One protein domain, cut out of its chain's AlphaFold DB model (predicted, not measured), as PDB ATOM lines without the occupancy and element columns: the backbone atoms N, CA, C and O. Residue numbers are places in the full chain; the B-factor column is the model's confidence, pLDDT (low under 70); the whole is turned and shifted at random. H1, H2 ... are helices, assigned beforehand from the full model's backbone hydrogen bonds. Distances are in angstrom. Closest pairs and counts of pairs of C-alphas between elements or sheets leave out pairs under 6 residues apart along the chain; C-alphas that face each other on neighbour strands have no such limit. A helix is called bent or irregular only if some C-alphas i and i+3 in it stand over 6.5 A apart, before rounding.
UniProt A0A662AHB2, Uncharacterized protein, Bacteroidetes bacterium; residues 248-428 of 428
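Overview. This is residues 248 to 428 of the 428 residues of an uncharacterized protein of Bacteroidetes bacterium (UniProt A0A662AHB2). Picture a flat slab: helices H5, H7, H6 and H2 lie roughly side by side in a row, with H6 and H7 as a hairpin in its middle and H2 more loosely placed at one edge. H4 crosses H6 on one face of the slab, H3 runs steeply across the end of H6 at residue 393, and the short H8 with the tail after it lies beyond the last residue of H7, Leu 418. The printed part has 181 residues with eight named helices, H1 to H8 in order, and no named strand; its class is all helix. It is only just compact, close to loose, with a radius of gyration of the C-alphas of 18.7 A, and spans 59 by 46 by 22 A.

Along the chain. Start with the two longest helices, of 22 residues each. Find C-alpha 343 at (117.409, 132.039, 123.557); from there H5 runs 32.0 A to residue 364. H7, residues 397 to 418, covers 27.7 A and ends at C-alpha 418, (133.749, 111.066, 139.603). H6 is residues 374 to 393, 29.0 A; H4 is 317 to 333, 24.4 A; H3 is 283 to 300, 25.6 A; H2 is 257 to 273, 24.7 A. H1, residues 248 to 251, begins at (155.496, 118.761, 142.243), and H8 is residues 421 to 424. H4 and H7 are irregular: C-alphas 322 and 325 are 7.1 A apart, and so are C-alphas 403 and 406; H4 has a kink of 38 degrees near residue 325, and H7 has a kink of 66 degrees near residue 406.

Arrangement. Look first at the hairpin of H6 and H7, which touch at a shallow tilt of 18 degrees, opposite ways; their closest C-alphas, of Val 383 and Ala 407, are 5.2 A apart. H5 touches H7 at 28 degrees, the same way, closest at Ser 362 and Leu 418, 5.5 A. H4 touches H6, with residues 384 to 392 of H6 alone, about perpendicular at 78 degrees, closest at Ala 327 and Gly 391, 4.1 A. H3 touches H6 at a steep tilt of 49 degrees, with Gln 291 and Thr 393 closest at 4.5 A. H2 is close to H6 but not clearly touching, with Phe 261 and Phe 377 closest at 7.6 A. H2 and H5 are apart. Helix packing is mostly crossed, 2 of 7 touching pairs being at a shallow tilt. In H2, H3, H5 and H6 every O i to N i+4 pair is within hydrogen-bond range; in H4 11 of 13 are and in H7 14 of 18, while H1 and H8 are too short for one.

Size, cuts and confidence. The C-alphas farthest apart, of Lys 280 and Asn 428, are 64.5 A apart. The printed part has no cut and ends at the chain's last residue. The link from H3 to H4, residues 301 to 316, is long. Confidence is low at residues 302 to 305 and 424 to 428.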
ATOM      1  N   TRP A 248     155.076 119.331 140.959       97.75
ATOM      2  CA  TRP A 248     155.496 118.761 142.243       97.75
ATOM      3  C   TRP A 248     155.199 117.259 142.336       97.75
ATOM      4  O   TRP A 248     156.047 116.470 142.765       97.75
ATOM      5  N   ILE A 249     154.021 116.818 141.885       96.75
ATOM      6  CA  ILE A 249     153.675 115.390 141.868       96.75
ATOM      7  C   ILE A 249     154.581 114.601 140.918       96.75
ATOM      8  O   ILE A 249     154.943 113.466 141.234       96.75
ATOM      9  N   LYS A 250     154.952 115.170 139.765       95.19
ATOM     10  CA  LYS A 250     155.846 114.509 138.805       95.19
ATOM     11  C   LYS A 250     157.294 114.445 139.300       95.19
ATOM     12  O   LYS A 250     157.926 113.415 139.089       95.19
ATOM     13  N   THR A 251     157.816 115.494 139.932       94.94
ATOM     14  CA  THR A 251     159.208 115.529 140.421       94.94
ATOM     15  C   THR A 251     159.420 114.704 141.686       94.94
ATOM     16  O   THR A 251     160.543 114.306 141.972       94.94
ATOM     17  N   THR A 252     158.351 114.430 142.437       94.12
ATOM     18  CA  THR A 252     158.410 113.627 143.662       94.12
ATOM     19  C   THR A 252     157.664 112.300 143.492       94.12
ATOM     20  O   THR A 252     158.154 111.372 142.860       94.12
ATOM     21  N   ASN A 253     156.474 112.181 144.076       91.88
ATOM     22  CA  ASN A 253     155.591 111.026 143.992       91.88
ATOM     23  C   ASN A 253     154.154 111.441 144.355       91.88
ATOM     24  O   ASN A 253     153.893 112.571 144.782       91.88
ATOM     25  N   SER A 254     153.215 110.501 144.241       90.25
ATOM     26  CA  SER A 254     151.801 110.729 144.581       90.25
ATOM     27  C   SER A 254     151.472 110.521 146.071       90.25
ATOM     28  O   SER A 254     150.299 110.527 146.442       90.25
ATOM     29  N   LYS A 255     152.476 110.342 146.949       90.56
ATOM     30  CA  LYS A 255     152.259 110.272 148.403       90.56
ATOM     31  C   LYS A 255     151.803 111.646 148.905       90.56
ATOM     32  O   LYS A 255     152.339 112.670 148.478       90.56
ATOM     33  N   TYR A 256     150.819 111.654 149.805       93.38
ATOM     34  CA  TYR A 256     150.206 112.868 150.362       93.38
ATOM     35  C   TYR A 256     149.629 113.817 149.302       93.38
ATOM     36  O   TYR A 256     149.751 115.035 149.416       93.38
ATOM     37  N   LEU A 257     148.991 113.259 148.268       94.62
ATOM     38  CA  LEU A 257     148.425 114.010 147.148       94.62
ATOM     39  C   LEU A 257     147.578 115.211 147.606       94.62
ATOM     40  O   LEU A 257     147.833 116.334 147.178       94.62
ATOM     41  N   ILE A 258     146.626 114.987 148.519       95.94
ATOM     42  CA  ILE A 258     145.733 116.035 149.039       95.94
ATOM     43  C   ILE A 258     146.519 117.102 149.815       95.94
ATOM     44  O   ILE A 258     146.283 118.290 149.622       95.94
ATOM     45  N   ALA A 259     147.492 116.708 150.643       96.75
ATOM     46  CA  ALA A 259     148.295 117.667 151.401       96.75
ATOM     47  C   ALA A 259     149.133 118.556 150.470       96.75
ATOM     48  O   ALA A 259     149.118 119.771 150.620       96.75
ATOM     49  N   LYS A 260     149.794 117.978 149.455       97.31
ATOM     50  CA  LYS A 260     150.531 118.752 148.439       97.31
ATOM     51  C   LYS A 260     149.611 119.716 147.697       97.31
ATOM     52  O   LYS A 260     149.983 120.860 147.467       97.31
ATOM     53  N   PHE A 261     148.401 119.271 147.358       97.62
ATOM     54  CA  PHE A 261     147.395 120.124 146.738       97.62
ATOM     55  C   PHE A 261     147.039 121.319 147.632       97.62
ATOM     56  O   PHE A 261     147.115 122.457 147.172       97.62
ATOM     57  N   ILE A 262     146.724 121.078 148.909       97.94
ATOM     58  CA  ILE A 262     146.399 122.127 149.886       97.94
ATOM     59  C   ILE A 262     147.574 123.093 150.060       97.94
ATOM     60  O   ILE A 262     147.369 124.299 149.986       97.94
ATOM     61  N   VAL A 263     148.800 122.583 150.222       98.19
ATOM     62  CA  VAL A 263     150.003 123.411 150.397       98.19
ATOM     63  C   VAL A 263     150.218 124.337 149.203       98.19
ATOM     64  O   VAL A 263     150.423 125.529 149.402       98.19
ATOM     65  N   VAL A 264     150.117 123.831 147.967       98.12
ATOM     66  CA  VAL A 264     150.260 124.678 146.769       98.12
ATOM     67  C   VAL A 264     149.230 125.803 146.780       98.12
ATOM     68  O   VAL A 264     149.591 126.962 146.610       98.12
ATOM     69  N   HIS A 265     147.957 125.493 147.024       97.88
ATOM     70  CA  HIS A 265     146.901 126.509 147.007       97.88
ATOM     71  C   HIS A 265     147.045 127.509 148.153       97.88
ATOM     72  O   HIS A 265     146.834 128.697 147.940       97.88
ATOM     73  N   PHE A 266     147.455 127.053 149.335       96.94
ATOM     74  CA  PHE A 266     147.727 127.921 150.473       96.94
ATOM     75  C   PHE A 266     148.859 128.907 150.168       96.94
ATOM     76  O   PHE A 266     148.689 130.108 150.360       96.94
ATOM     77  N   VAL A 267     149.971 128.433 149.596       96.88
ATOM     78  CA  VAL A 267     151.085 129.298 149.172       96.88
ATOM     79  C   VAL A 267     150.632 130.302 148.110       96.88
ATOM     80  O   VAL A 267     150.939 131.485 148.223       96.88
ATOM     81  N   PHE A 268     149.858 129.875 147.109       95.69
ATOM     82  CA  PHE A 268     149.342 130.790 146.086       95.69
ATOM     83  C   PHE A 268     148.355 131.821 146.642       95.69
ATOM     84  O   PHE A 268     148.380 132.963 146.192       95.69
ATOM     85  N   LEU A 269     147.521 131.458 147.621       93.88
ATOM     86  CA  LEU A 269     146.656 132.409 148.322       93.88
ATOM     87  C   LEU A 269     147.486 133.430 149.105       93.88
ATOM     88  O   LEU A 269     147.229 134.625 148.989       93.88
ATOM     89  N   LEU A 270     148.513 132.986 149.837       93.50
ATOM     90  CA  LEU A 270     149.422 133.894 150.540       93.50
ATOM     91  C   LEU A 270     150.110 134.860 149.569       93.50
ATOM     92  O   LEU A 270     150.112 136.059 149.824       93.50
ATOM     93  N   ILE A 271     150.630 134.369 148.441       93.50
ATOM     94  CA  ILE A 271     151.249 135.220 147.415       93.50
ATOM     95  C   ILE A 271     150.226 136.211 146.847       93.50
ATOM     96  O   ILE A 271     150.519 137.400 146.762       93.50
ATOM     97  N   ALA A 272     149.023 135.748 146.489       91.81
ATOM     98  CA  ALA A 272     147.989 136.583 145.884       91.81
ATOM     99  C   ALA A 272     147.546 137.732 146.801       91.81
ATOM    100  O   ALA A 272     147.351 138.838 146.322       91.81
ATOM    101  N   PHE A 273     147.428 137.515 148.110       91.38
ATOM    102  CA  PHE A 273     147.021 138.569 149.048       91.38
ATOM    103  C   PHE A 273     148.185 139.388 149.623       91.38
ATOM    104  O   PHE A 273     147.956 140.285 150.424       91.38
ATOM    105  N   ASN A 274     149.420 139.114 149.196       91.75
ATOM    106  CA  ASN A 274     150.612 139.871 149.581       91.75
ATOM    107  C   ASN A 274     151.389 140.385 148.357       91.75
ATOM    108  O   ASN A 274     152.588 140.649 148.449       91.75
ATOM    109  N   THR A 275     150.733 140.547 147.201       88.88
ATOM    110  CA  THR A 275     151.412 140.978 145.966       88.88
ATOM    111  C   THR A 275     152.063 142.350 146.091       88.88
ATOM    112  O   THR A 275     153.095 142.564 145.462       88.88
ATOM    113  N   GLN A 276     151.540 143.229 146.951       87.06
ATOM    114  CA  GLN A 276     152.127 144.538 147.264       87.06
ATOM    115  C   GLN A 276     153.567 144.461 147.803       87.06
ATOM    116  O   GLN A 276     154.337 145.399 147.637       87.06
ATOM    117  N   LEU A 277     153.955 143.336 148.421       86.94
ATOM    118  CA  LEU A 277     155.322 143.124 148.912       86.94
ATOM    119  C   LEU A 277     156.310 142.815 147.777       86.94
ATOM    120  O   LEU A 277     157.516 142.940 147.956       86.94
ATOM    121  N   ILE A 278     155.803 142.362 146.628       85.00
ATOM    122  CA  ILE A 278     156.597 141.836 145.507       85.00
ATOM    123  C   ILE A 278     156.464 142.737 144.267       85.00
ATOM    124  O   ILE A 278     157.309 142.713 143.375       85.00
ATOM    125  N   SER A 279     155.395 143.528 144.173       84.62
ATOM    126  CA  SER A 279     155.066 144.330 143.000       84.62
ATOM    127  C   SER A 279     154.233 145.557 143.364       84.62
ATOM    128  O   SER A 279     153.530 145.568 144.365       84.62
ATOM    129  N   LYS A 280     154.221 146.560 142.476       84.88
ATOM    130  CA  LYS A 280     153.322 147.726 142.563       84.88
ATOM    131  C   LYS A 280     151.831 147.374 142.428       84.88
ATOM    132  O   LYS A 280     150.977 148.232 142.614       84.88
ATOM    133  N   TYR A 281     151.519 146.141 142.029       85.44
ATOM    134  CA  TYR A 281     150.158 145.671 141.806       85.44
ATOM    135  C   TYR A 281     149.602 144.984 143.059       85.44
ATOM    136  O   TYR A 281     150.113 143.950 143.493       85.44
ATOM    137  N   ASP A 282     148.499 145.508 143.589       89.81
ATOM    138  CA  ASP A 282     147.699 144.852 144.625       89.81
ATOM    139  C   ASP A 282     146.567 144.043 143.972       89.81
ATOM    140  O   ASP A 282     145.666 144.589 143.332       89.81
ATOM    141  N   PHE A 283     146.618 142.718 144.120       90.44
ATOM    142  CA  PHE A 283     145.605 141.814 143.585       90.44
ATOM    143  C   PHE A 283     144.204 142.084 144.147       90.44
ATOM    144  O   PHE A 283     143.241 142.075 143.377       90.44
ATOM    145  N   ALA A 284     144.071 142.316 145.456       91.88
ATOM    146  CA  ALA A 284     142.776 142.545 146.090       91.88
ATOM    147  C   ALA A 284     142.177 143.874 145.615       91.88
ATOM    148  O   ALA A 284     140.992 143.924 145.271       91.88
ATOM    149  N   GLN A 285     143.012 144.909 145.483       92.44
ATOM    150  CA  GLN A 285     142.603 146.192 144.918       92.44
ATOM    151  C   GLN A 285     142.197 146.076 143.445       92.44
ATOM    152  O   GLN A 285     141.135 146.559 143.063       92.44
ATOM    153  N   ILE A 286     142.991 145.399 142.607       91.62
ATOM    154  CA  ILE A 286     142.661 145.201 141.184       91.62
ATOM    155  C   ILE A 286     141.355 144.419 141.032       91.62
ATOM    156  O   ILE A 286     140.542 144.743 140.166       91.62
ATOM    157  N   LEU A 287     141.148 143.384 141.851       93.12
ATOM    158  CA  LEU A 287     139.937 142.571 141.819       93.12
ATOM    159  C   LEU A 287     138.702 143.394 142.212       93.12
ATOM    160  O   LEU A 287     137.699 143.350 141.498       93.12
ATOM    161  N   SER A 288     138.796 144.153 143.308       94.25
ATOM    162  CA  SER A 288     137.736 145.048 143.775       94.25
ATOM    163  C   SER A 288     137.428 146.131 142.739       94.25
ATOM    164  O   SER A 288     136.274 146.276 142.342       94.25
ATOM    165  N   ASN A 289     138.441 146.828 142.218       92.88
ATOM    166  CA  ASN A 289     138.246 147.878 141.219       92.88
ATOM    167  C   ASN A 289     137.575 147.327 139.958       92.88
ATOM    168  O   ASN A 289     136.586 147.885 139.495       92.88
ATOM    169  N   LYS A 290     138.043 146.177 139.444       90.75
ATOM    170  CA  LYS A 290     137.433 145.546 138.263       90.75
ATOM    171  C   LYS A 290     135.961 145.230 138.461       90.75
ATOM    172  O   LYS A 290     135.191 145.324 137.507       90.75
ATOM    173  N   GLN A 291     135.583 144.809 139.664       94.44
ATOM    174  CA  GLN A 291     134.186 144.573 139.991       94.44
ATOM    175  C   GLN A 291     133.406 145.893 140.000       94.44
ATOM    176  O   GLN A 291     132.374 145.977 139.336       94.44
ATOM    177  N   HIS A 292     133.907 146.915 140.699       92.69
ATOM    178  CA  HIS A 292     133.271 148.230 140.778       92.69
ATOM    179  C   HIS A 292     133.072 148.856 139.399       92.69
ATOM    180  O   HIS A 292     131.965 149.278 139.088       92.69
ATOM    181  N   ASP A 293     134.086 148.845 138.536       89.69
ATOM    182  CA  ASP A 293     133.982 149.419 137.192       89.69
ATOM    183  C   ASP A 293     132.979 148.657 136.325       89.69
ATOM    184  O   ASP A 293     132.242 149.267 135.550       89.69
ATOM    185  N   PHE A 294     132.894 147.329 136.465       90.00
ATOM    186  CA  PHE A 294     131.886 146.556 135.743       90.00
ATOM    187  C   PHE A 294     130.474 146.869 136.265       90.00
ATOM    188  O   PHE A 294     129.558 147.065 135.468       90.00
ATOM    189  N   ILE A 295     130.287 146.979 137.582       91.31
ATOM    190  CA  ILE A 295     129.003 147.391 138.168       91.31
ATOM    191  C   ILE A 295     128.629 148.800 137.682       91.31
ATOM    192  O   ILE A 295     127.554 148.970 137.120       91.31
ATOM    193  N   SER A 296     129.538 149.770 137.777       89.25
ATOM    194  CA  SER A 296     129.329 151.151 137.323       89.25
ATOM    195  C   SER A 296     129.015 151.241 135.825       89.25
ATOM    196  O   SER A 296     128.128 151.990 135.415       89.25
ATOM    197  N   MET A 297     129.690 150.451 134.983       85.75
ATOM    198  CA  MET A 297     129.404 150.382 133.545       85.75
ATOM    199  C   MET A 297     128.003 149.819 133.272       85.75
ATOM    200  O   MET A 297     127.299 150.288 132.381       85.75
ATOM    201  N   VAL A 298     127.590 148.803 134.026       86.31
ATOM    202  CA  VAL A 298     126.254 148.207 133.908       86.31
ATOM    203  C   VAL A 298     125.174 149.171 134.399       86.31
ATOM    204  O   VAL A 298     124.122 149.249 133.774       86.31
ATOM    205  N   ASP A 299     125.448 149.930 135.457       86.25
ATOM    206  CA  ASP A 299     124.500 150.864 136.074       86.25
ATOM    207  C   ASP A 299     124.312 152.138 135.247       86.25
ATOM    208  O   ASP A 299     123.218 152.694 135.203       86.25
ATOM    209  N   SER A 300     125.358 152.557 134.534       83.88
ATOM    210  CA  SER A 300     125.305 153.652 133.556       83.88
ATOM    211  C   SER A 300     124.722 153.241 132.199       83.88
ATOM    212  O   SER A 300     124.352 154.104 131.403       83.88
ATOM    213  N   SER A 301     124.608 151.939 131.915       77.75
ATOM    214  CA  SER A 301     124.021 151.438 130.670       77.75
ATOM    215  C   SER A 301     122.498 151.350 130.784       77.75
ATOM    216  O   SER A 301     121.966 150.636 131.634       77.75
ATOM    217  N   GLN A 302     121.771 152.012 129.881       59.56
ATOM    218  CA  GLN A 302     120.318 151.857 129.812       59.56
ATOM    219  C   GLN A 302     119.965 150.412 129.400       59.56
ATOM    220  O   GLN A 302     120.340 149.950 128.326       59.56
ATOM    221  N   HIS A 303     119.248 149.696 130.275       61.34
ATOM    222  CA  HIS A 303     118.675 148.356 130.060       61.34
ATOM    223  C   HIS A 303     119.653 147.169 129.905       61.34
ATOM    224  O   HIS A 303     119.693 146.487 128.879       61.34
ATOM    225  N   VAL A 304     120.353 146.793 130.983       69.31
ATOM    226  CA  VAL A 304     121.039 145.487 131.065       69.31
ATOM    227  C   VAL A 304     120.082 144.408 131.587       69.31
ATOM    228  O   VAL A 304     120.027 144.118 132.780       69.31
ATOM    229  N   GLY A 305     119.336 143.769 130.680       65.69
ATOM    230  CA  GLY A 305     118.258 142.818 131.015       65.69
ATOM    231  C   GLY A 305     118.661 141.525 131.745       65.69
ATOM    232  O   GLY A 305     117.802 140.712 132.054       65.69
ATOM    233  N   SER A 306     119.952 141.303 132.019       78.81
ATOM    234  CA  SER A 306     120.441 140.135 132.776       78.81
ATOM    235  C   SER A 306     121.400 140.512 133.911       78.81
ATOM    236  O   SER A 306     122.273 139.722 134.287       78.81
ATOM    237  N   LYS A 307     121.264 141.742 134.429       87.12
ATOM    238  CA  LYS A 307     122.002 142.220 135.602       87.12
ATOM    239  C   LYS A 307     121.622 141.400 136.833       87.12
ATOM    240  O   LYS A 307     120.457 141.092 137.062       87.12
ATOM    241  N   ILE A 308     122.618 141.091 137.653       88.06
ATOM    242  CA  ILE A 308     122.458 140.410 138.931       88.06
ATOM    243  C   ILE A 308     123.132 141.203 140.034       88.06
ATOM    244  O   ILE A 308     124.182 141.812 139.838       88.06
ATOM    245  N   GLN A 309     122.542 141.156 141.223       88.19
ATOM    246  CA  GLN A 309     123.148 141.771 142.389       88.19
ATOM    247  C   GLN A 309     124.217 140.844 142.972       88.19
ATOM    248  O   GLN A 309     123.935 139.721 143.418       88.19
ATOM    249  N   ILE A 310     125.452 141.334 142.966       91.44
ATOM    250  CA  ILE A 310     126.607 140.700 143.599       91.44
ATOM    251  C   ILE A 310     127.075 141.566 144.778       91.44
ATOM    252  O   ILE A 310     126.904 142.783 144.726       91.44
ATOM    253  N   PRO A 311     127.618 140.971 145.856       92.50
ATOM    254  CA  PRO A 311     128.188 141.738 146.959       92.50
ATOM    255  C   PRO A 311     129.361 142.593 146.482       92.50
ATOM    256  O   PRO A 311     130.199 142.109 145.719       92.50
ATOM    257  N   ILE A 312     129.425 143.832 146.967       94.19
ATOM    258  CA  ILE A 312     130.542 144.738 146.703       94.19
ATOM    259  C   ILE A 312     131.784 144.218 147.434       94.19
ATOM    260  O   ILE A 312     131.723 143.871 148.616       94.19
ATOM    261  N   LEU A 313     132.896 144.124 146.711       95.06
ATOM    262  CA  LEU A 313     134.167 143.647 147.234       95.06
ATOM    263  C   LEU A 313     134.986 144.786 147.803       95.06
ATOM    264  O   LEU A 313     135.322 145.733 147.102       95.06
ATOM    265  N   GLU A 314     135.411 144.625 149.042       94.88
ATOM    266  CA  GLU A 314     136.471 145.447 149.611       94.88
ATOM    267  C   GLU A 314     137.835 144.865 149.210       94.88
ATOM    268  O   GLU A 314     137.946 143.649 149.007       94.88
ATOM    269  N   PRO A 315     138.889 145.693 149.113       93.06
ATOM    270  CA  PRO A 315     140.227 145.259 148.716       93.06
ATOM    271  C   PRO A 315     140.955 144.525 149.857       93.06
ATOM    272  O   PRO A 315     142.032 144.918 150.291       93.06
ATOM    273  N   ASN A 316     140.365 143.451 150.388       92.12
ATOM    274  CA  ASN A 316     140.963 142.642 151.447       92.12
ATOM    275  C   ASN A 316     140.597 141.151 151.333       92.12
ATOM    276  O   ASN A 316     139.587 140.760 150.736       92.12
ATOM    277  N   ILE A 317     141.431 140.296 151.935       92.56
ATOM    278  CA  ILE A 317     141.259 138.835 151.919       92.56
ATOM    279  C   ILE A 317     139.945 138.383 152.560       92.56
ATOM    280  O   ILE A 317     139.321 137.430 152.087       92.56
ATOM    281  N   VAL A 318     139.491 139.073 153.606       94.19
ATOM    282  CA  VAL A 318     138.271 138.720 154.339       94.19
ATOM    283  C   VAL A 318     137.052 138.878 153.433       94.19
ATOM    284  O   VAL A 318     136.229 137.971 153.341       94.19
ATOM    285  N   SER A 319     136.967 139.981 152.690       95.25
ATOM    286  CA  SER A 319     135.870 140.249 151.764       95.25
ATOM    287  C   SER A 319     135.855 139.247 150.609       95.25
ATOM    288  O   SER A 319     134.811 138.656 150.316       95.25
ATOM    289  N   VAL A 320     137.013 138.960 150.002       94.62
ATOM    290  CA  VAL A 320     137.106 137.976 148.909       94.62
ATOM    291  C   VAL A 320     136.714 136.572 149.381       94.62
ATOM    292  O   VAL A 320     135.909 135.899 148.732       94.62
ATOM    293  N   THR A 321     137.231 136.125 150.527       94.00
ATOM    294  CA  THR A 321     136.945 134.781 151.059       94.00
ATOM    295  C   THR A 321     135.489 134.640 151.507       94.00
ATOM    296  O   THR A 321     134.840 133.664 151.130       94.00
ATOM    297  N   LYS A 322     134.924 135.639 152.200       96.38
ATOM    298  CA  LYS A 322     133.511 135.666 152.620       96.38
ATOM    299  C   LYS A 322     132.543 135.589 151.435       96.38
ATOM    300  O   LYS A 322     131.504 134.939 151.532       96.38
ATOM    301  N   ASN A 323     132.881 136.221 150.312       96.75
ATOM    302  CA  ASN A 323     132.026 136.268 149.123       96.75
ATOM    303  C   ASN A 323     132.266 135.115 148.130       96.75
ATOM    304  O   ASN A 323     131.435 134.882 147.247       96.75
ATOM    305  N   THR A 324     133.351 134.348 148.289       96.38
ATOM    306  CA  THR A 324     133.701 133.213 147.415       96.38
ATOM    307  C   THR A 324     132.586 132.160 147.306       96.38
ATOM    308  O   THR A 324     132.259 131.780 146.179       96.38
ATOM    309  N   PRO A 325     131.918 131.715 148.395       96.69
ATOM    310  CA  PRO A 325     130.822 130.751 148.286       96.69
ATOM    311  C   PRO A 325     129.683 131.244 147.385       96.69
ATOM    312  O   PRO A 325     129.233 130.515 146.504       96.69
ATOM    313  N   ARG A 326     129.260 132.508 147.532       95.62
ATOM    314  CA  ARG A 326     128.202 133.099 146.695       95.62
ATOM    315  C   ARG A 326     128.641 133.241 145.236       95.62
ATOM    316  O   ARG A 326     127.839 132.996 144.338       95.62
ATOM    317  N   ALA A 327     129.903 133.590 144.990       96.12
ATOM    318  CA  ALA A 327     130.470 133.645 143.643       96.12
ATOM    319  C   ALA A 327     130.471 132.274 142.950       96.12
ATOM    320  O   ALA A 327     130.098 132.171 141.779       96.12
ATOM    321  N   LEU A 328     130.838 131.215 143.677       97.06
ATOM    322  CA  LEU A 328     130.770 129.846 143.174       97.06
ATOM    323  C   LEU A 328     129.325 129.433 142.890       97.06
ATOM    324  O   LEU A 328     129.056 128.940 141.798       97.06
ATOM    325  N   LEU A 329     128.388 129.697 143.810       95.50
ATOM    326  CA  LEU A 329     126.967 129.403 143.593       95.50
ATOM    327  C   LEU A 329     126.433 130.092 142.330       95.50
ATOM    328  O   LEU A 329     125.795 129.448 141.499       95.50
ATOM    329  N   ASN A 330     126.753 131.374 142.134       93.94
ATOM    330  CA  ASN A 330     126.384 132.097 140.919       93.94
ATOM    331  C   ASN A 330     126.972 131.432 139.662       93.94
ATOM    332  O   ASN A 330     126.252 131.212 138.691       93.94
ATOM    333  N   SER A 331     128.258 131.082 139.672       95.31
ATOM    334  CA  SER A 331     128.929 130.502 138.500       95.31
ATOM    335  C   SER A 331     128.453 129.087 138.159       95.31
ATOM    336  O   SER A 331     128.342 128.752 136.978       95.31
ATOM    337  N   PHE A 332     128.156 128.258 139.163       94.88
ATOM    338  CA  PHE A 332     127.671 126.891 138.955       94.88
ATOM    339  C   PHE A 332     126.199 126.840 138.556       94.88
ATOM    340  O   PHE A 332     125.843 126.065 137.671       94.88
ATOM    341  N   PHE A 333     125.354 127.653 139.192       93.62
ATOM    342  CA  PHE A 333     123.906 127.447 139.150       93.62
ATOM    343  C   PHE A 333     123.133 128.509 138.367       93.62
ATOM    344  O   PHE A 333     121.949 128.305 138.110       93.62
ATOM    345  N   ARG A 334     123.766 129.621 137.958       92.62
ATOM    346  CA  ARG A 334     123.085 130.694 137.213       92.62
ATOM    347  C   ARG A 334     123.575 130.834 135.765       92.62
ATOM    348  O   ARG A 334     124.763 130.610 135.483       92.62
ATOM    349  N   PRO A 335     122.684 131.185 134.813       92.88
ATOM    350  CA  PRO A 335     121.234 131.388 134.969       92.88
ATOM    351  C   PRO A 335     120.473 130.087 135.268       92.88
ATOM    352  O   PRO A 335     120.841 129.020 134.783       92.88
ATOM    353  N   SER A 336     119.414 130.187 136.061       90.50
ATOM    354  CA  SER A 336     118.429 129.124 136.263       90.50
ATOM    355  C   SER A 336     117.350 129.158 135.173       90.50
ATOM    356  O   SER A 336     117.230 130.130 134.426       90.50
ATOM    357  N   ILE A 337     116.529 128.105 135.089       89.06
ATOM    358  CA  ILE A 337     115.389 128.033 134.153       89.06
ATOM    359  C   ILE A 337     114.373 129.168 134.371       89.06
ATOM    360  O   ILE A 337     113.705 129.578 133.427       89.06
ATOM    361  N   PHE A 338     114.295 129.718 135.583       87.62
ATOM    362  CA  PHE A 338     113.382 130.814 135.921       87.62
ATOM    363  C   PHE A 338     113.906 132.198 135.507       87.62
ATOM    364  O   PHE A 338     113.162 133.170 135.540       87.62
ATOM    365  N   GLU A 339     115.172 132.296 135.098       85.00
ATOM    366  CA  GLU A 339     115.831 133.547 134.688       85.00
ATOM    367  C   GLU A 339     115.958 133.651 133.159       85.00
ATOM    368  O   GLU A 339     116.780 134.404 132.630       85.00
ATOM    369  N   VAL A 340     115.189 132.842 132.421       84.25
ATOM    370  CA  VAL A 340     115.253 132.780 130.962       84.25
ATOM    371  C   VAL A 340     114.493 133.951 130.349       84.25
ATOM    372  O   VAL A 340     113.266 134.008 130.372       84.25
ATOM    373  N   HIS A 341     115.246 134.856 129.727       82.00
ATOM    374  CA  HIS A 341     114.705 136.018 129.010       82.00
ATOM    375  C   HIS A 341     115.234 136.135 127.572       82.00
ATOM    376  O   HIS A 341     114.946 137.105 126.878       82.00
ATOM    377  N   SER A 342     116.052 135.178 127.119       81.12
ATOM    378  CA  SER A 342     116.529 135.107 125.736       81.12
ATOM    379  C   SER A 342     116.917 133.676 125.341       81.12
ATOM    380  O   SER A 342     117.224 132.863 126.218       81.12
ATOM    381  N   PRO A 343     116.987 133.360 124.031       80.69
ATOM    382  CA  PRO A 343     117.409 132.039 123.557       80.69
ATOM    383  C   PRO A 343     118.813 131.633 124.034       80.69
ATOM    384  O   PRO A 343     119.062 130.467 124.329       80.69
ATOM    385  N   ILE A 344     119.732 132.597 124.158       82.50
ATOM    386  CA  ILE A 344     121.093 132.350 124.667       82.50
ATOM    387  C   ILE A 344     121.045 131.950 126.144       82.50
ATOM    388  O   ILE A 344     121.741 131.025 126.564       82.50
ATOM    389  N   VAL A 345     120.217 132.637 126.936       85.50
ATOM    390  CA  VAL A 345     120.059 132.341 128.364       85.50
ATOM    391  C   VAL A 345     119.370 130.990 128.564       85.50
ATOM    392  O   VAL A 345     119.766 130.257 129.463       85.50
ATOM    393  N   LEU A 346     118.428 130.609 127.694       88.31
ATOM    394  CA  LEU A 346     117.792 129.286 127.721       88.31
ATOM    395  C   LEU A 346     118.818 128.152 127.566       88.31
ATOM    396  O   LEU A 346     118.815 127.211 128.360       88.31
ATOM    397  N   LEU A 347     119.724 128.255 126.586       89.56
ATOM    398  CA  LEU A 347     120.787 127.262 126.384       89.56
ATOM    399  C   LEU A 347     121.701 127.150 127.613       89.56
ATOM    400  O   LEU A 347     122.061 126.046 128.020       89.56
ATOM    401  N   ALA A 348     122.035 128.285 128.228       91.56
ATOM    402  CA  ALA A 348     122.843 128.321 129.443       91.56
ATOM    403  C   ALA A 348     122.105 127.756 130.671       91.56
ATOM    404  O   ALA A 348     122.711 127.078 131.497       91.56
ATOM    405  N   ALA A 349     120.798 127.998 130.790       93.06
ATOM    406  CA  ALA A 349     119.981 127.466 131.875       93.06
ATOM    407  C   ALA A 349     119.850 125.940 131.789       93.06
ATOM    408  O   ALA A 349     119.976 125.248 132.799       93.06
ATOM    409  N   PHE A 350     119.675 125.402 130.577       93.12
ATOM    410  CA  PHE A 350     119.678 123.958 130.344       93.12
ATOM    411  C   PHE A 350     121.043 123.325 130.655       93.12
ATOM    412  O   PHE A 350     121.112 122.286 131.310       93.12
ATOM    413  N   GLU A 351     122.142 123.976 130.258       94.88
ATOM    414  CA  GLU A 351     123.498 123.558 130.635       94.88
ATOM    415  C   GLU A 351     123.670 123.495 132.160       94.88
ATOM    416  O   GLU A 351     124.174 122.500 132.681       94.88
ATOM    417  N   ASN A 352     123.212 124.513 132.890       94.81
ATOM    418  CA  ASN A 352     123.304 124.527 134.349       94.81
ATOM    419  C   ASN A 352     122.424 123.459 135.004       94.81
ATOM    420  O   ASN A 352     122.840 122.871 136.000       94.81
ATOM    421  N   LEU A 353     121.252 123.151 134.439       94.31
ATOM    422  CA  LEU A 353     120.430 122.033 134.903       94.31
ATOM    423  C   LEU A 353     121.184 120.702 134.764       94.31
ATOM    424  O   LEU A 353     121.209 119.911 135.707       94.31
ATOM    425  N   ILE A 354     121.859 120.475 133.630       95.12
ATOM    426  CA  ILE A 354     122.722 119.298 133.438       95.12
ATOM    427  C   ILE A 354     123.852 119.284 134.471       95.12
ATOM    428  O   ILE A 354     124.128 118.235 135.049       95.12
ATOM    429  N   ILE A 355     124.490 120.427 134.739       96.19
ATOM    430  CA  ILE A 355     125.534 120.535 135.768       96.19
ATOM    431  C   ILE A 355     124.981 120.129 137.140       96.19
ATOM    432  O   ILE A 355     125.617 119.331 137.822       96.19
ATOM    433  N   VAL A 356     123.791 120.601 137.532       94.88
ATOM    434  CA  VAL A 356     123.151 120.213 138.804       94.88
ATOM    435  C   VAL A 356     122.923 118.705 138.863       94.88
ATOM    436  O   VAL A 356     123.309 118.060 139.838       94.88
ATOM    437  N   LEU A 357     122.353 118.123 137.806       94.69
ATOM    438  CA  LEU A 357     122.114 116.682 137.720       94.69
ATOM    439  C   LEU A 357     123.423 115.886 137.825       94.69
ATOM    440  O   LEU A 357     123.494 114.913 138.573       94.69
ATOM    441  N   LEU A 358     124.484 116.310 137.136       95.25
ATOM    442  CA  LEU A 358     125.790 115.650 137.187       95.25
ATOM    443  C   LEU A 358     126.477 115.797 138.549       95.25
ATOM    444  O   LEU A 358     127.152 114.862 138.983       95.25
ATOM    445  N   ILE A 359     126.279 116.916 139.254       94.56
ATOM    446  CA  ILE A 359     126.728 117.079 140.644       94.56
ATOM    447  C   ILE A 359     126.037 116.040 141.534       94.56
ATOM    448  O   ILE A 359     126.721 115.302 142.242       94.56
ATOM    449  N   LEU A 360     124.706 115.919 141.455       93.88
ATOM    450  CA  LEU A 360     123.942 114.934 142.230       93.88
ATOM    451  C   LEU A 360     124.384 113.496 141.914       93.88
ATOM    452  O   LEU A 360     124.672 112.717 142.823       93.88
ATOM    453  N   LEU A 361     124.527 113.158 140.630       92.69
ATOM    454  CA  LEU A 361     125.005 111.842 140.196       92.69
ATOM    455  C   LEU A 361     126.434 111.550 140.667       92.69
ATOM    456  O   LEU A 361     126.739 110.404 140.989       92.69
ATOM    457  N   SER A 362     127.300 112.563 140.750       91.56
ATOM    458  CA  SER A 362     128.670 112.400 141.255       91.56
ATOM    459  C   SER A 362     128.705 112.033 142.739       91.56
ATOM    460  O   SER A 362     129.596 111.293 143.152       91.56
ATOM    461  N   PHE A 363     127.735 112.495 143.537       89.75
ATOM    462  CA  PHE A 363     127.601 112.082 144.936       89.75
ATOM    463  C   PHE A 363     127.047 110.657 145.071       89.75
ATOM    464  O   PHE A 363     127.549 109.885 145.886       89.75
ATOM    465  N   ILE A 364     126.059 110.285 144.251       89.38
ATOM    466  CA  ILE A 364     125.400 108.968 144.313       89.38
ATOM    467  C   ILE A 364     126.309 107.854 143.761       89.38
ATOM    468  O   ILE A 364     126.453 106.791 144.367       89.38
ATOM    469  N   PHE A 365     126.963 108.093 142.622       90.31
ATOM    470  CA  PHE A 365     127.729 107.091 141.870       90.31
ATOM    471  C   PHE A 365     129.244 107.292 141.955       90.31
ATOM    472  O   PHE A 365     129.970 106.917 141.031       90.31
ATOM    473  N   LEU A 366     129.723 107.845 143.072       89.25
ATOM    474  CA  LEU A 366     131.125 108.204 143.260       89.25
ATOM    475  C   LEU A 366     132.080 107.030 142.981       89.25
ATOM    476  O   LEU A 366     131.993 105.955 143.595       89.25
ATOM    477  N   ASP A 367     133.043 107.271 142.094       85.19
ATOM    478  CA  ASP A 367     134.189 106.410 141.853       85.19
ATOM    479  C   ASP A 367     135.373 106.823 142.733       85.19
ATOM    480  O   ASP A 367     136.168 107.710 142.415       85.19
ATOM    481  N   LYS A 368     135.516 106.144 143.873       84.81
ATOM    482  CA  LYS A 368     136.606 106.418 144.817       84.81
ATOM    483  C   LYS A 368     137.996 106.115 144.237       84.81
ATOM    484  O   LYS A 368     138.980 106.605 144.787       84.81
ATOM    485  N   LYS A 369     138.114 105.314 143.165       83.94
ATOM    486  CA  LYS A 369     139.418 104.958 142.575       83.94
ATOM    487  C   LYS A 369     140.045 106.154 141.858       83.94
ATOM    488  O   LYS A 369     141.244 106.395 141.999       83.94
ATOM    489  N   GLU A 370     139.222 106.939 141.171       85.56
ATOM    490  CA  GLU A 370     139.659 108.103 140.393       85.56
ATOM    491  C   GLU A 370     140.051 109.309 141.262       85.56
ATOM    492  O   GLU A 370     140.772 110.194 140.802       85.56
ATOM    493  N   LEU A 371     139.715 109.306 142.562       86.44
ATOM    494  CA  LEU A 371     140.159 110.321 143.535       86.44
ATOM    495  C   LEU A 371     141.680 110.346 143.769       86.44
ATOM    496  O   LEU A 371     142.181 111.193 144.503       86.44
ATOM    497  N   LYS A 372     142.440 109.431 143.159       87.88
ATOM    498  CA  LYS A 372     143.911 109.439 143.164       87.88
ATOM    499  C   LYS A 372     144.510 110.079 141.907       87.88
ATOM    500  O   LYS A 372     145.730 110.209 141.809       87.88
ATOM    501  N   ASN A 373     143.688 110.469 140.932       92.75
ATOM    502  CA  ASN A 373     144.177 110.994 139.666       92.75
ATOM    503  C   ASN A 373     144.614 112.460 139.801       92.75
ATOM    504  O   ASN A 373     143.810 113.353 140.033       92.75
ATOM    505  N   LYS A 374     145.899 112.750 139.597       95.31
ATOM    506  CA  LYS A 374     146.437 114.121 139.670       95.31
ATOM    507  C   LYS A 374     145.802 115.105 138.675       95.31
ATOM    508  O   LYS A 374     145.711 116.290 138.985       95.31
ATOM    509  N   LEU A 375     145.344 114.645 137.503       96.81
ATOM    510  CA  LEU A 375     144.677 115.526 136.539       96.81
ATOM    511  C   LEU A 375     143.262 115.911 136.988       96.81
ATOM    512  O   LEU A 375     142.814 117.000 136.639       96.81
ATOM    513  N   LEU A 376     142.594 115.089 137.806       97.38
ATOM    514  CA  LEU A 376     141.334 115.471 138.453       97.38
ATOM    515  C   LEU A 376     141.545 116.703 139.346       97.38
ATOM    516  O   LEU A 376     140.810 117.677 139.228       97.38
ATOM    517  N   PHE A 377     142.596 116.708 140.169       97.62
ATOM    518  CA  PHE A 377     142.927 117.845 141.036       97.62
ATOM    519  C   PHE A 377     143.298 119.103 140.247       97.62
ATOM    520  O   PHE A 377     142.882 120.195 140.624       97.62
ATOM    521  N   PHE A 378     144.015 118.965 139.126       98.38
ATOM    522  CA  PHE A 378     144.227 120.085 138.205       98.38
ATOM    523  C   PHE A 378     142.893 120.667 137.706       98.38
ATOM    524  O   PHE A 378     142.704 121.879 137.767       98.38
ATOM    525  N   CYS A 379     141.958 119.817 137.265       98.56
ATOM    526  CA  CYS A 379     140.647 120.273 136.798       98.56
ATOM    527  C   CYS A 379     139.869 120.975 137.919       98.56
ATOM    528  O   CYS A 379     139.331 122.054 137.690       98.56
ATOM    529  N   ILE A 380     139.842 120.398 139.128       98.31
ATOM    530  CA  ILE A 380     139.171 120.981 140.301       98.31
ATOM    531  C   ILE A 380     139.759 122.357 140.627       98.31
ATOM    532  O   ILE A 380     139.009 123.319 140.759       98.31
ATOM    533  N   SER A 381     141.090 122.461 140.705       98.50
ATOM    534  CA  SER A 381     141.803 123.724 140.932       98.50
ATOM    535  C   SER A 381     141.397 124.780 139.905       98.50
ATOM    536  O   SER A 381     140.911 125.852 140.269       98.50
ATOM    537  N   TYR A 382     141.508 124.441 138.619       98.62
ATOM    538  CA  TYR A 382     141.227 125.368 137.533       98.62
ATOM    539  C   TYR A 382     139.766 125.839 137.522       98.62
ATOM    540  O   TYR A 382     139.508 127.037 137.411       98.62
ATOM    541  N   VAL A 383     138.812 124.915 137.681       98.62
ATOM    542  CA  VAL A 383     137.377 125.235 137.703       98.62
ATOM    543  C   VAL A 383     137.040 126.122 138.893       98.62
ATOM    544  O   VAL A 383     136.416 127.162 138.701       98.62
ATOM    545  N   LEU A 384     137.468 125.757 140.106       98.38
ATOM    546  CA  LEU A 384     137.133 126.516 141.313       98.38
ATOM    547  C   LEU A 384     137.724 127.924 141.285       98.38
ATOM    548  O   LEU A 384     137.014 128.881 141.594       98.38
ATOM    549  N   ILE A 385     138.989 128.074 140.883       98.19
ATOM    550  CA  ILE A 385     139.626 129.393 140.822       98.19
ATOM    551  C   ILE A 385     138.964 130.243 139.735       98.19
ATOM    552  O   ILE A 385     138.587 131.384 140.008       98.19
ATOM    553  N   LEU A 386     138.758 129.702 138.526       97.81
ATOM    554  CA  LEU A 386     138.158 130.480 137.443       97.81
ATOM    555  C   LEU A 386     136.716 130.882 137.768       97.81
ATOM    556  O   LEU A 386     136.370 132.047 137.598       97.81
ATOM    557  N   PHE A 387     135.899 129.960 138.286       98.12
ATOM    558  CA  PHE A 387     134.511 130.240 138.671       98.12
ATOM    559  C   PHE A 387     134.429 131.238 139.827       98.12
ATOM    560  O   PHE A 387     133.525 132.073 139.851       98.12
ATOM    561  N   THR A 388     135.375 131.194 140.769       97.69
ATOM    562  CA  THR A 388     135.462 132.196 141.836       97.69
ATOM    563  C   THR A 388     135.749 133.571 141.241       97.69
ATOM    564  O   THR A 388     134.971 134.495 141.450       97.69
ATOM    565  N   LEU A 389     136.800 133.708 140.423       96.25
ATOM    566  CA  LEU A 389     137.166 134.989 139.807       96.25
ATOM    567  C   LEU A 389     136.030 135.570 138.955       96.25
ATOM    568  O   LEU A 389     135.729 136.761 139.057       96.25
ATOM    569  N   THR A 390     135.371 134.748 138.134       95.50
ATOM    570  CA  THR A 390     134.267 135.215 137.284       95.50
ATOM    571  C   THR A 390     133.017 135.538 138.094       95.50
ATOM    572  O   THR A 390     132.398 136.571 137.854       95.50
ATOM    573  N   GLY A 391     132.666 134.703 139.075       95.81
ATOM    574  CA  GLY A 391     131.484 134.901 139.916       95.81
ATOM    575  C   GLY A 391     131.604 136.088 140.870       95.81
ATOM    576  O   GLY A 391     130.593 136.697 141.212       95.81
ATOM    577  N   LEU A 392     132.831 136.433 141.272       96.12
ATOM    578  CA  LEU A 392     133.127 137.614 142.076       96.12
ATOM    579  C   LEU A 392     133.020 138.899 141.253       96.12
ATOM    580  O   LEU A 392     132.548 139.902 141.764       96.12
ATOM    581  N   THR A 393     133.440 138.891 139.988       94.12
ATOM    582  CA  THR A 393     133.624 140.132 139.209       94.12
ATOM    583  C   THR A 393     132.510 140.446 138.218       94.12
ATOM    584  O   THR A 393     132.476 141.554 137.695       94.12
ATOM    585  N   THR A 394     131.620 139.496 137.915       93.75
ATOM    586  CA  THR A 394     130.707 139.611 136.766       93.75
ATOM    587  C   THR A 394     129.242 139.762 137.198       93.75
ATOM    588  O   THR A 394     128.594 138.757 137.494       93.75
ATOM    589  N   PRO A 395     128.675 140.984 137.177       92.44
ATOM    590  CA  PRO A 395     127.292 141.250 137.581       92.44
ATOM    591  C   PRO A 395     126.264 141.015 136.458       92.44
ATOM    592  O   PRO A 395     125.136 141.483 136.559       92.44
ATOM    593  N   VAL A 396     126.615 140.323 135.367       90.81
ATOM    594  CA  VAL A 396     125.724 140.099 134.210       90.81
ATOM    595  C   VAL A 396     125.737 138.626 133.818       90.81
ATOM    596  O   VAL A 396     126.794 138.097 133.478       90.81
ATOM    597  N   LEU A 397     124.577 137.960 133.801       88.44
ATOM    598  CA  LEU A 397     124.496 136.511 133.545       88.44
ATOM    599  C   LEU A 397     125.035 136.127 132.167       88.44
ATOM    600  O   LEU A 397     125.789 135.163 132.057       88.44
ATOM    601  N   GLY A 398     124.716 136.901 131.126       86.50
ATOM    602  CA  GLY A 398     125.240 136.642 129.782       86.50
ATOM    603  C   GLY A 398     126.775 136.672 129.729       86.50
ATOM    604  O   GLY A 398     127.398 135.797 129.127       86.50
ATOM    605  N   ALA A 399     127.396 137.633 130.420       89.44
ATOM    606  CA  ALA A 399     128.850 137.716 130.523       89.44
ATOM    607  C   ALA A 399     129.425 136.590 131.398       89.44
ATOM    608  O   ALA A 399     130.450 136.013 131.041       89.44
ATOM    609  N   LEU A 400     128.749 136.228 132.494       92.44
ATOM    610  CA  LEU A 400     129.173 135.159 133.399       92.44
ATOM    611  C   LEU A 400     129.256 133.809 132.673       92.44
ATOM    612  O   LEU A 400     130.270 133.117 132.772       92.44
ATOM    613  N   VAL A 401     128.229 133.468 131.887       92.44
ATOM    614  CA  VAL A 401     128.188 132.247 131.062       92.44
ATOM    615  C   VAL A 401     129.356 132.221 130.069       92.44
ATOM    616  O   VAL A 401     130.060 131.215 129.938       92.44
ATOM    617  N   ARG A 402     129.629 133.352 129.410       92.12
ATOM    618  CA  ARG A 402     130.762 133.469 128.488       92.12
ATOM    619  C   ARG A 402     132.100 133.313 129.216       92.12
ATOM    620  O   ARG A 402     132.975 132.580 128.762       92.12
ATOM    621  N   TYR A 403     132.278 133.967 130.360       94.00
ATOM    622  CA  TYR A 403     133.559 134.007 131.070       94.00
ATOM    623  C   TYR A 403     133.916 132.697 131.767       94.00
ATOM    624  O   TYR A 403     135.106 132.408 131.895       94.00
ATOM    625  N   LYS A 404     132.921 131.889 132.154       94.75
ATOM    626  CA  LYS A 404     133.139 130.552 132.726       94.75
ATOM    627  C   LYS A 404     133.409 129.468 131.673       94.75
ATOM    628  O   LYS A 404     133.927 128.406 132.012       94.75
ATOM    629  N   THR A 405     133.126 129.747 130.393       95.94
ATOM    630  CA  THR A 405     133.281 128.808 129.264       95.94
ATOM    631  C   THR A 405     134.630 128.064 129.224       95.94
ATOM    632  O   THR A 405     134.615 126.856 129.000       95.94
ATOM    633  N   PRO A 406     135.794 128.695 129.484       96.81
ATOM    634  CA  PRO A 406     137.090 128.007 129.454       96.81
ATOM    635  C   PRO A 406     137.232 126.868 130.469       96.81
ATOM    636  O   PRO A 406     137.934 125.898 130.195       96.81
ATOM    637  N   ALA A 407     136.549 126.958 131.613       98.00
ATOM    638  CA  ALA A 407     136.574 125.933 132.655       98.00
ATOM    639  C   ALA A 407     135.542 124.817 132.438       98.00
ATOM    640  O   ALA A 407     135.686 123.741 133.013       98.00
ATOM    641  N   LEU A 408     134.532 125.019 131.589       98.00
ATOM    642  CA  LEU A 408     133.463 124.037 131.396       98.00
ATOM    643  C   LEU A 408     133.933 122.671 130.868       98.00
ATOM    644  O   LEU A 408     133.483 121.673 131.430       98.00
ATOM    645  N   PRO A 409     134.866 122.562 129.895       98.50
ATOM    646  CA  PRO A 409     135.398 121.258 129.499       98.50
ATOM    647  C   PRO A 409     135.978 120.490 130.692       98.50
ATOM    648  O   PRO A 409     135.769 119.289 130.837       98.50
ATOM    649  N   PHE A 410     136.663 121.202 131.589       98.69
ATOM    650  CA  PHE A 410     137.283 120.630 132.781       98.69
ATOM    651  C   PHE A 410     136.251 120.238 133.830       98.69
ATOM    652  O   PHE A 410     136.399 119.186 134.439       98.69
ATOM    653  N   LEU A 411     135.179 121.017 134.000       98.50
ATOM    654  CA  LEU A 411     134.065 120.650 134.874       98.50
ATOM    655  C   LEU A 411     133.393 119.349 134.415       98.50
ATOM    656  O   LEU A 411     133.193 118.439 135.215       98.50
ATOM    657  N   PHE A 412     133.110 119.212 133.121       98.25
ATOM    658  CA  PHE A 412     132.534 117.970 132.606       98.25
ATOM    659  C   PHE A 412     133.522 116.798 132.694       98.25
ATOM    660  O   PHE A 412     133.117 115.684 133.016       98.25
ATOM    661  N   ILE A 413     134.824 117.036 132.506       98.06
ATOM    662  CA  ILE A 413     135.866 116.026 132.748       98.06
ATOM    663  C   ILE A 413     135.920 115.601 134.228       98.06
ATOM    664  O   ILE A 413     136.096 114.413 134.495       98.06
ATOM    665  N   ILE A 414     135.716 116.514 135.189       97.75
ATOM    666  CA  ILE A 414     135.581 116.165 136.617       97.75
ATOM    667  C   ILE A 414     134.435 115.168 136.800       97.75
ATOM    668  O   ILE A 414     134.635 114.131 137.428       97.75
ATOM    669  N   PHE A 415     133.269 115.410 136.199       96.62
ATOM    670  CA  PHE A 415     132.153 114.461 136.279       96.62
ATOM    671  C   PHE A 415     132.496 113.095 135.663       96.62
ATOM    672  O   PHE A 415     132.117 112.068 136.219       96.62
ATOM    673  N   LEU A 416     133.277 113.043 134.578       95.19
ATOM    674  CA  LEU A 416     133.730 111.769 133.994       95.19
ATOM    675  C   LEU A 416     134.674 110.970 134.900       95.19
ATOM    676  O   LEU A 416     134.656 109.733 134.845       95.19
ATOM    677  N   PHE A 417     135.492 111.661 135.698       95.25
ATOM    678  CA  PHE A 417     136.306 111.046 136.745       95.25
ATOM    679  C   PHE A 417     135.439 110.540 137.900       95.25
ATOM    680  O   PHE A 417     135.626 109.417 138.352       95.25
ATOM    681  N   LEU A 418     134.502 111.360 138.382       94.38
ATOM    682  CA  LEU A 418     133.749 111.066 139.603       94.38
ATOM    683  C   LEU A 418     132.628 110.045 139.399       94.38
ATOM    684  O   LEU A 418     132.332 109.299 140.325       94.38
ATOM    685  N   ILE A 419     132.000 109.993 138.224       91.94
ATOM    686  CA  ILE A 419     130.839 109.132 137.980       91.94
ATOM    687  C   ILE A 419     131.292 107.752 137.483       91.94
ATOM    688  O   ILE A 419     131.843 107.588 136.381       91.94
ATOM    689  N   ASN A 420     130.996 106.724 138.279       85.12
ATOM    690  CA  ASN A 420     131.205 105.340 137.886       85.12
ATOM    691  C   ASN A 420     130.100 104.880 136.912       85.12
ATOM    692  O   ASN A 420     128.949 104.676 137.292       85.12
ATOM    693  N   GLY A 421     130.473 104.683 135.645       77.19
ATOM    694  CA  GLY A 421     129.549 104.268 134.585       77.19
ATOM    695  C   GLY A 421     129.046 102.826 134.693       77.19
ATOM    696  O   GLY A 421     128.001 102.515 134.133       77.19
ATOM    697  N   GLU A 422     129.749 101.944 135.410       75.75
ATOM    698  CA  GLU A 422     129.308 100.556 135.611       75.75
ATOM    699  C   GLU A 422     128.132 100.489 136.585       75.75
ATOM    700  O   GLU A 422     127.208  99.714 136.369       75.75
ATOM    701  N   LYS A 423     128.113 101.361 137.601       72.00
ATOM    702  CA  LYS A 423     126.989 101.475 138.545       72.00
ATOM    703  C   LYS A 423     125.732 102.104 137.933       72.00
ATOM    704  O   LYS A 423     124.651 101.927 138.478       72.00
ATOM    705  N   LEU A 424     125.877 102.841 136.829       68.31
ATOM    706  CA  LEU A 424     124.763 103.446 136.086       68.31
ATOM    707  C   LEU A 424     124.054 102.455 135.159       68.31
ATOM    708  O   LEU A 424     122.910 102.690 134.773       68.31
ATOM    709  N   ARG A 425     124.716 101.357 134.777       66.50
ATOM    710  CA  ARG A 425     124.056 100.280 134.040       66.50
ATOM    711  C   ARG A 425     123.159  99.543 135.024       66.50
ATOM    712  O   ARG A 425     123.650  98.771 135.842       66.50
ATOM    713  N   ILE A 426     121.854  99.803 134.950       51.56
ATOM    714  CA  ILE A 426     120.854  98.951 135.592       51.56
ATOM    715  C   ILE A 426     121.148  97.534 135.092       51.56
ATOM    716  O   ILE A 426     121.199  97.303 133.882       51.56
ATOM    717  N   LYS A 427     121.466  96.621 136.018       46.19
ATOM    718  CA  LYS A 427     121.520  95.192 135.714       46.19
ATOM    719  C   LYS A 427     120.109  94.811 135.274       46.19
ATOM    720  O   LYS A 427     119.231  94.729 136.127       46.19
ATOM    721  N   ASN A 428     119.907  94.695 133.963       41.91
ATOM    722  CA  ASN A 428     118.757  93.987 133.416       41.91
ATOM    723  C   ASN A 428     118.876  92.506 133.749       41.91
ATOM    724  O   ASN A 428     120.022  91.994 133.690       41.91
TER     725      ASN A 428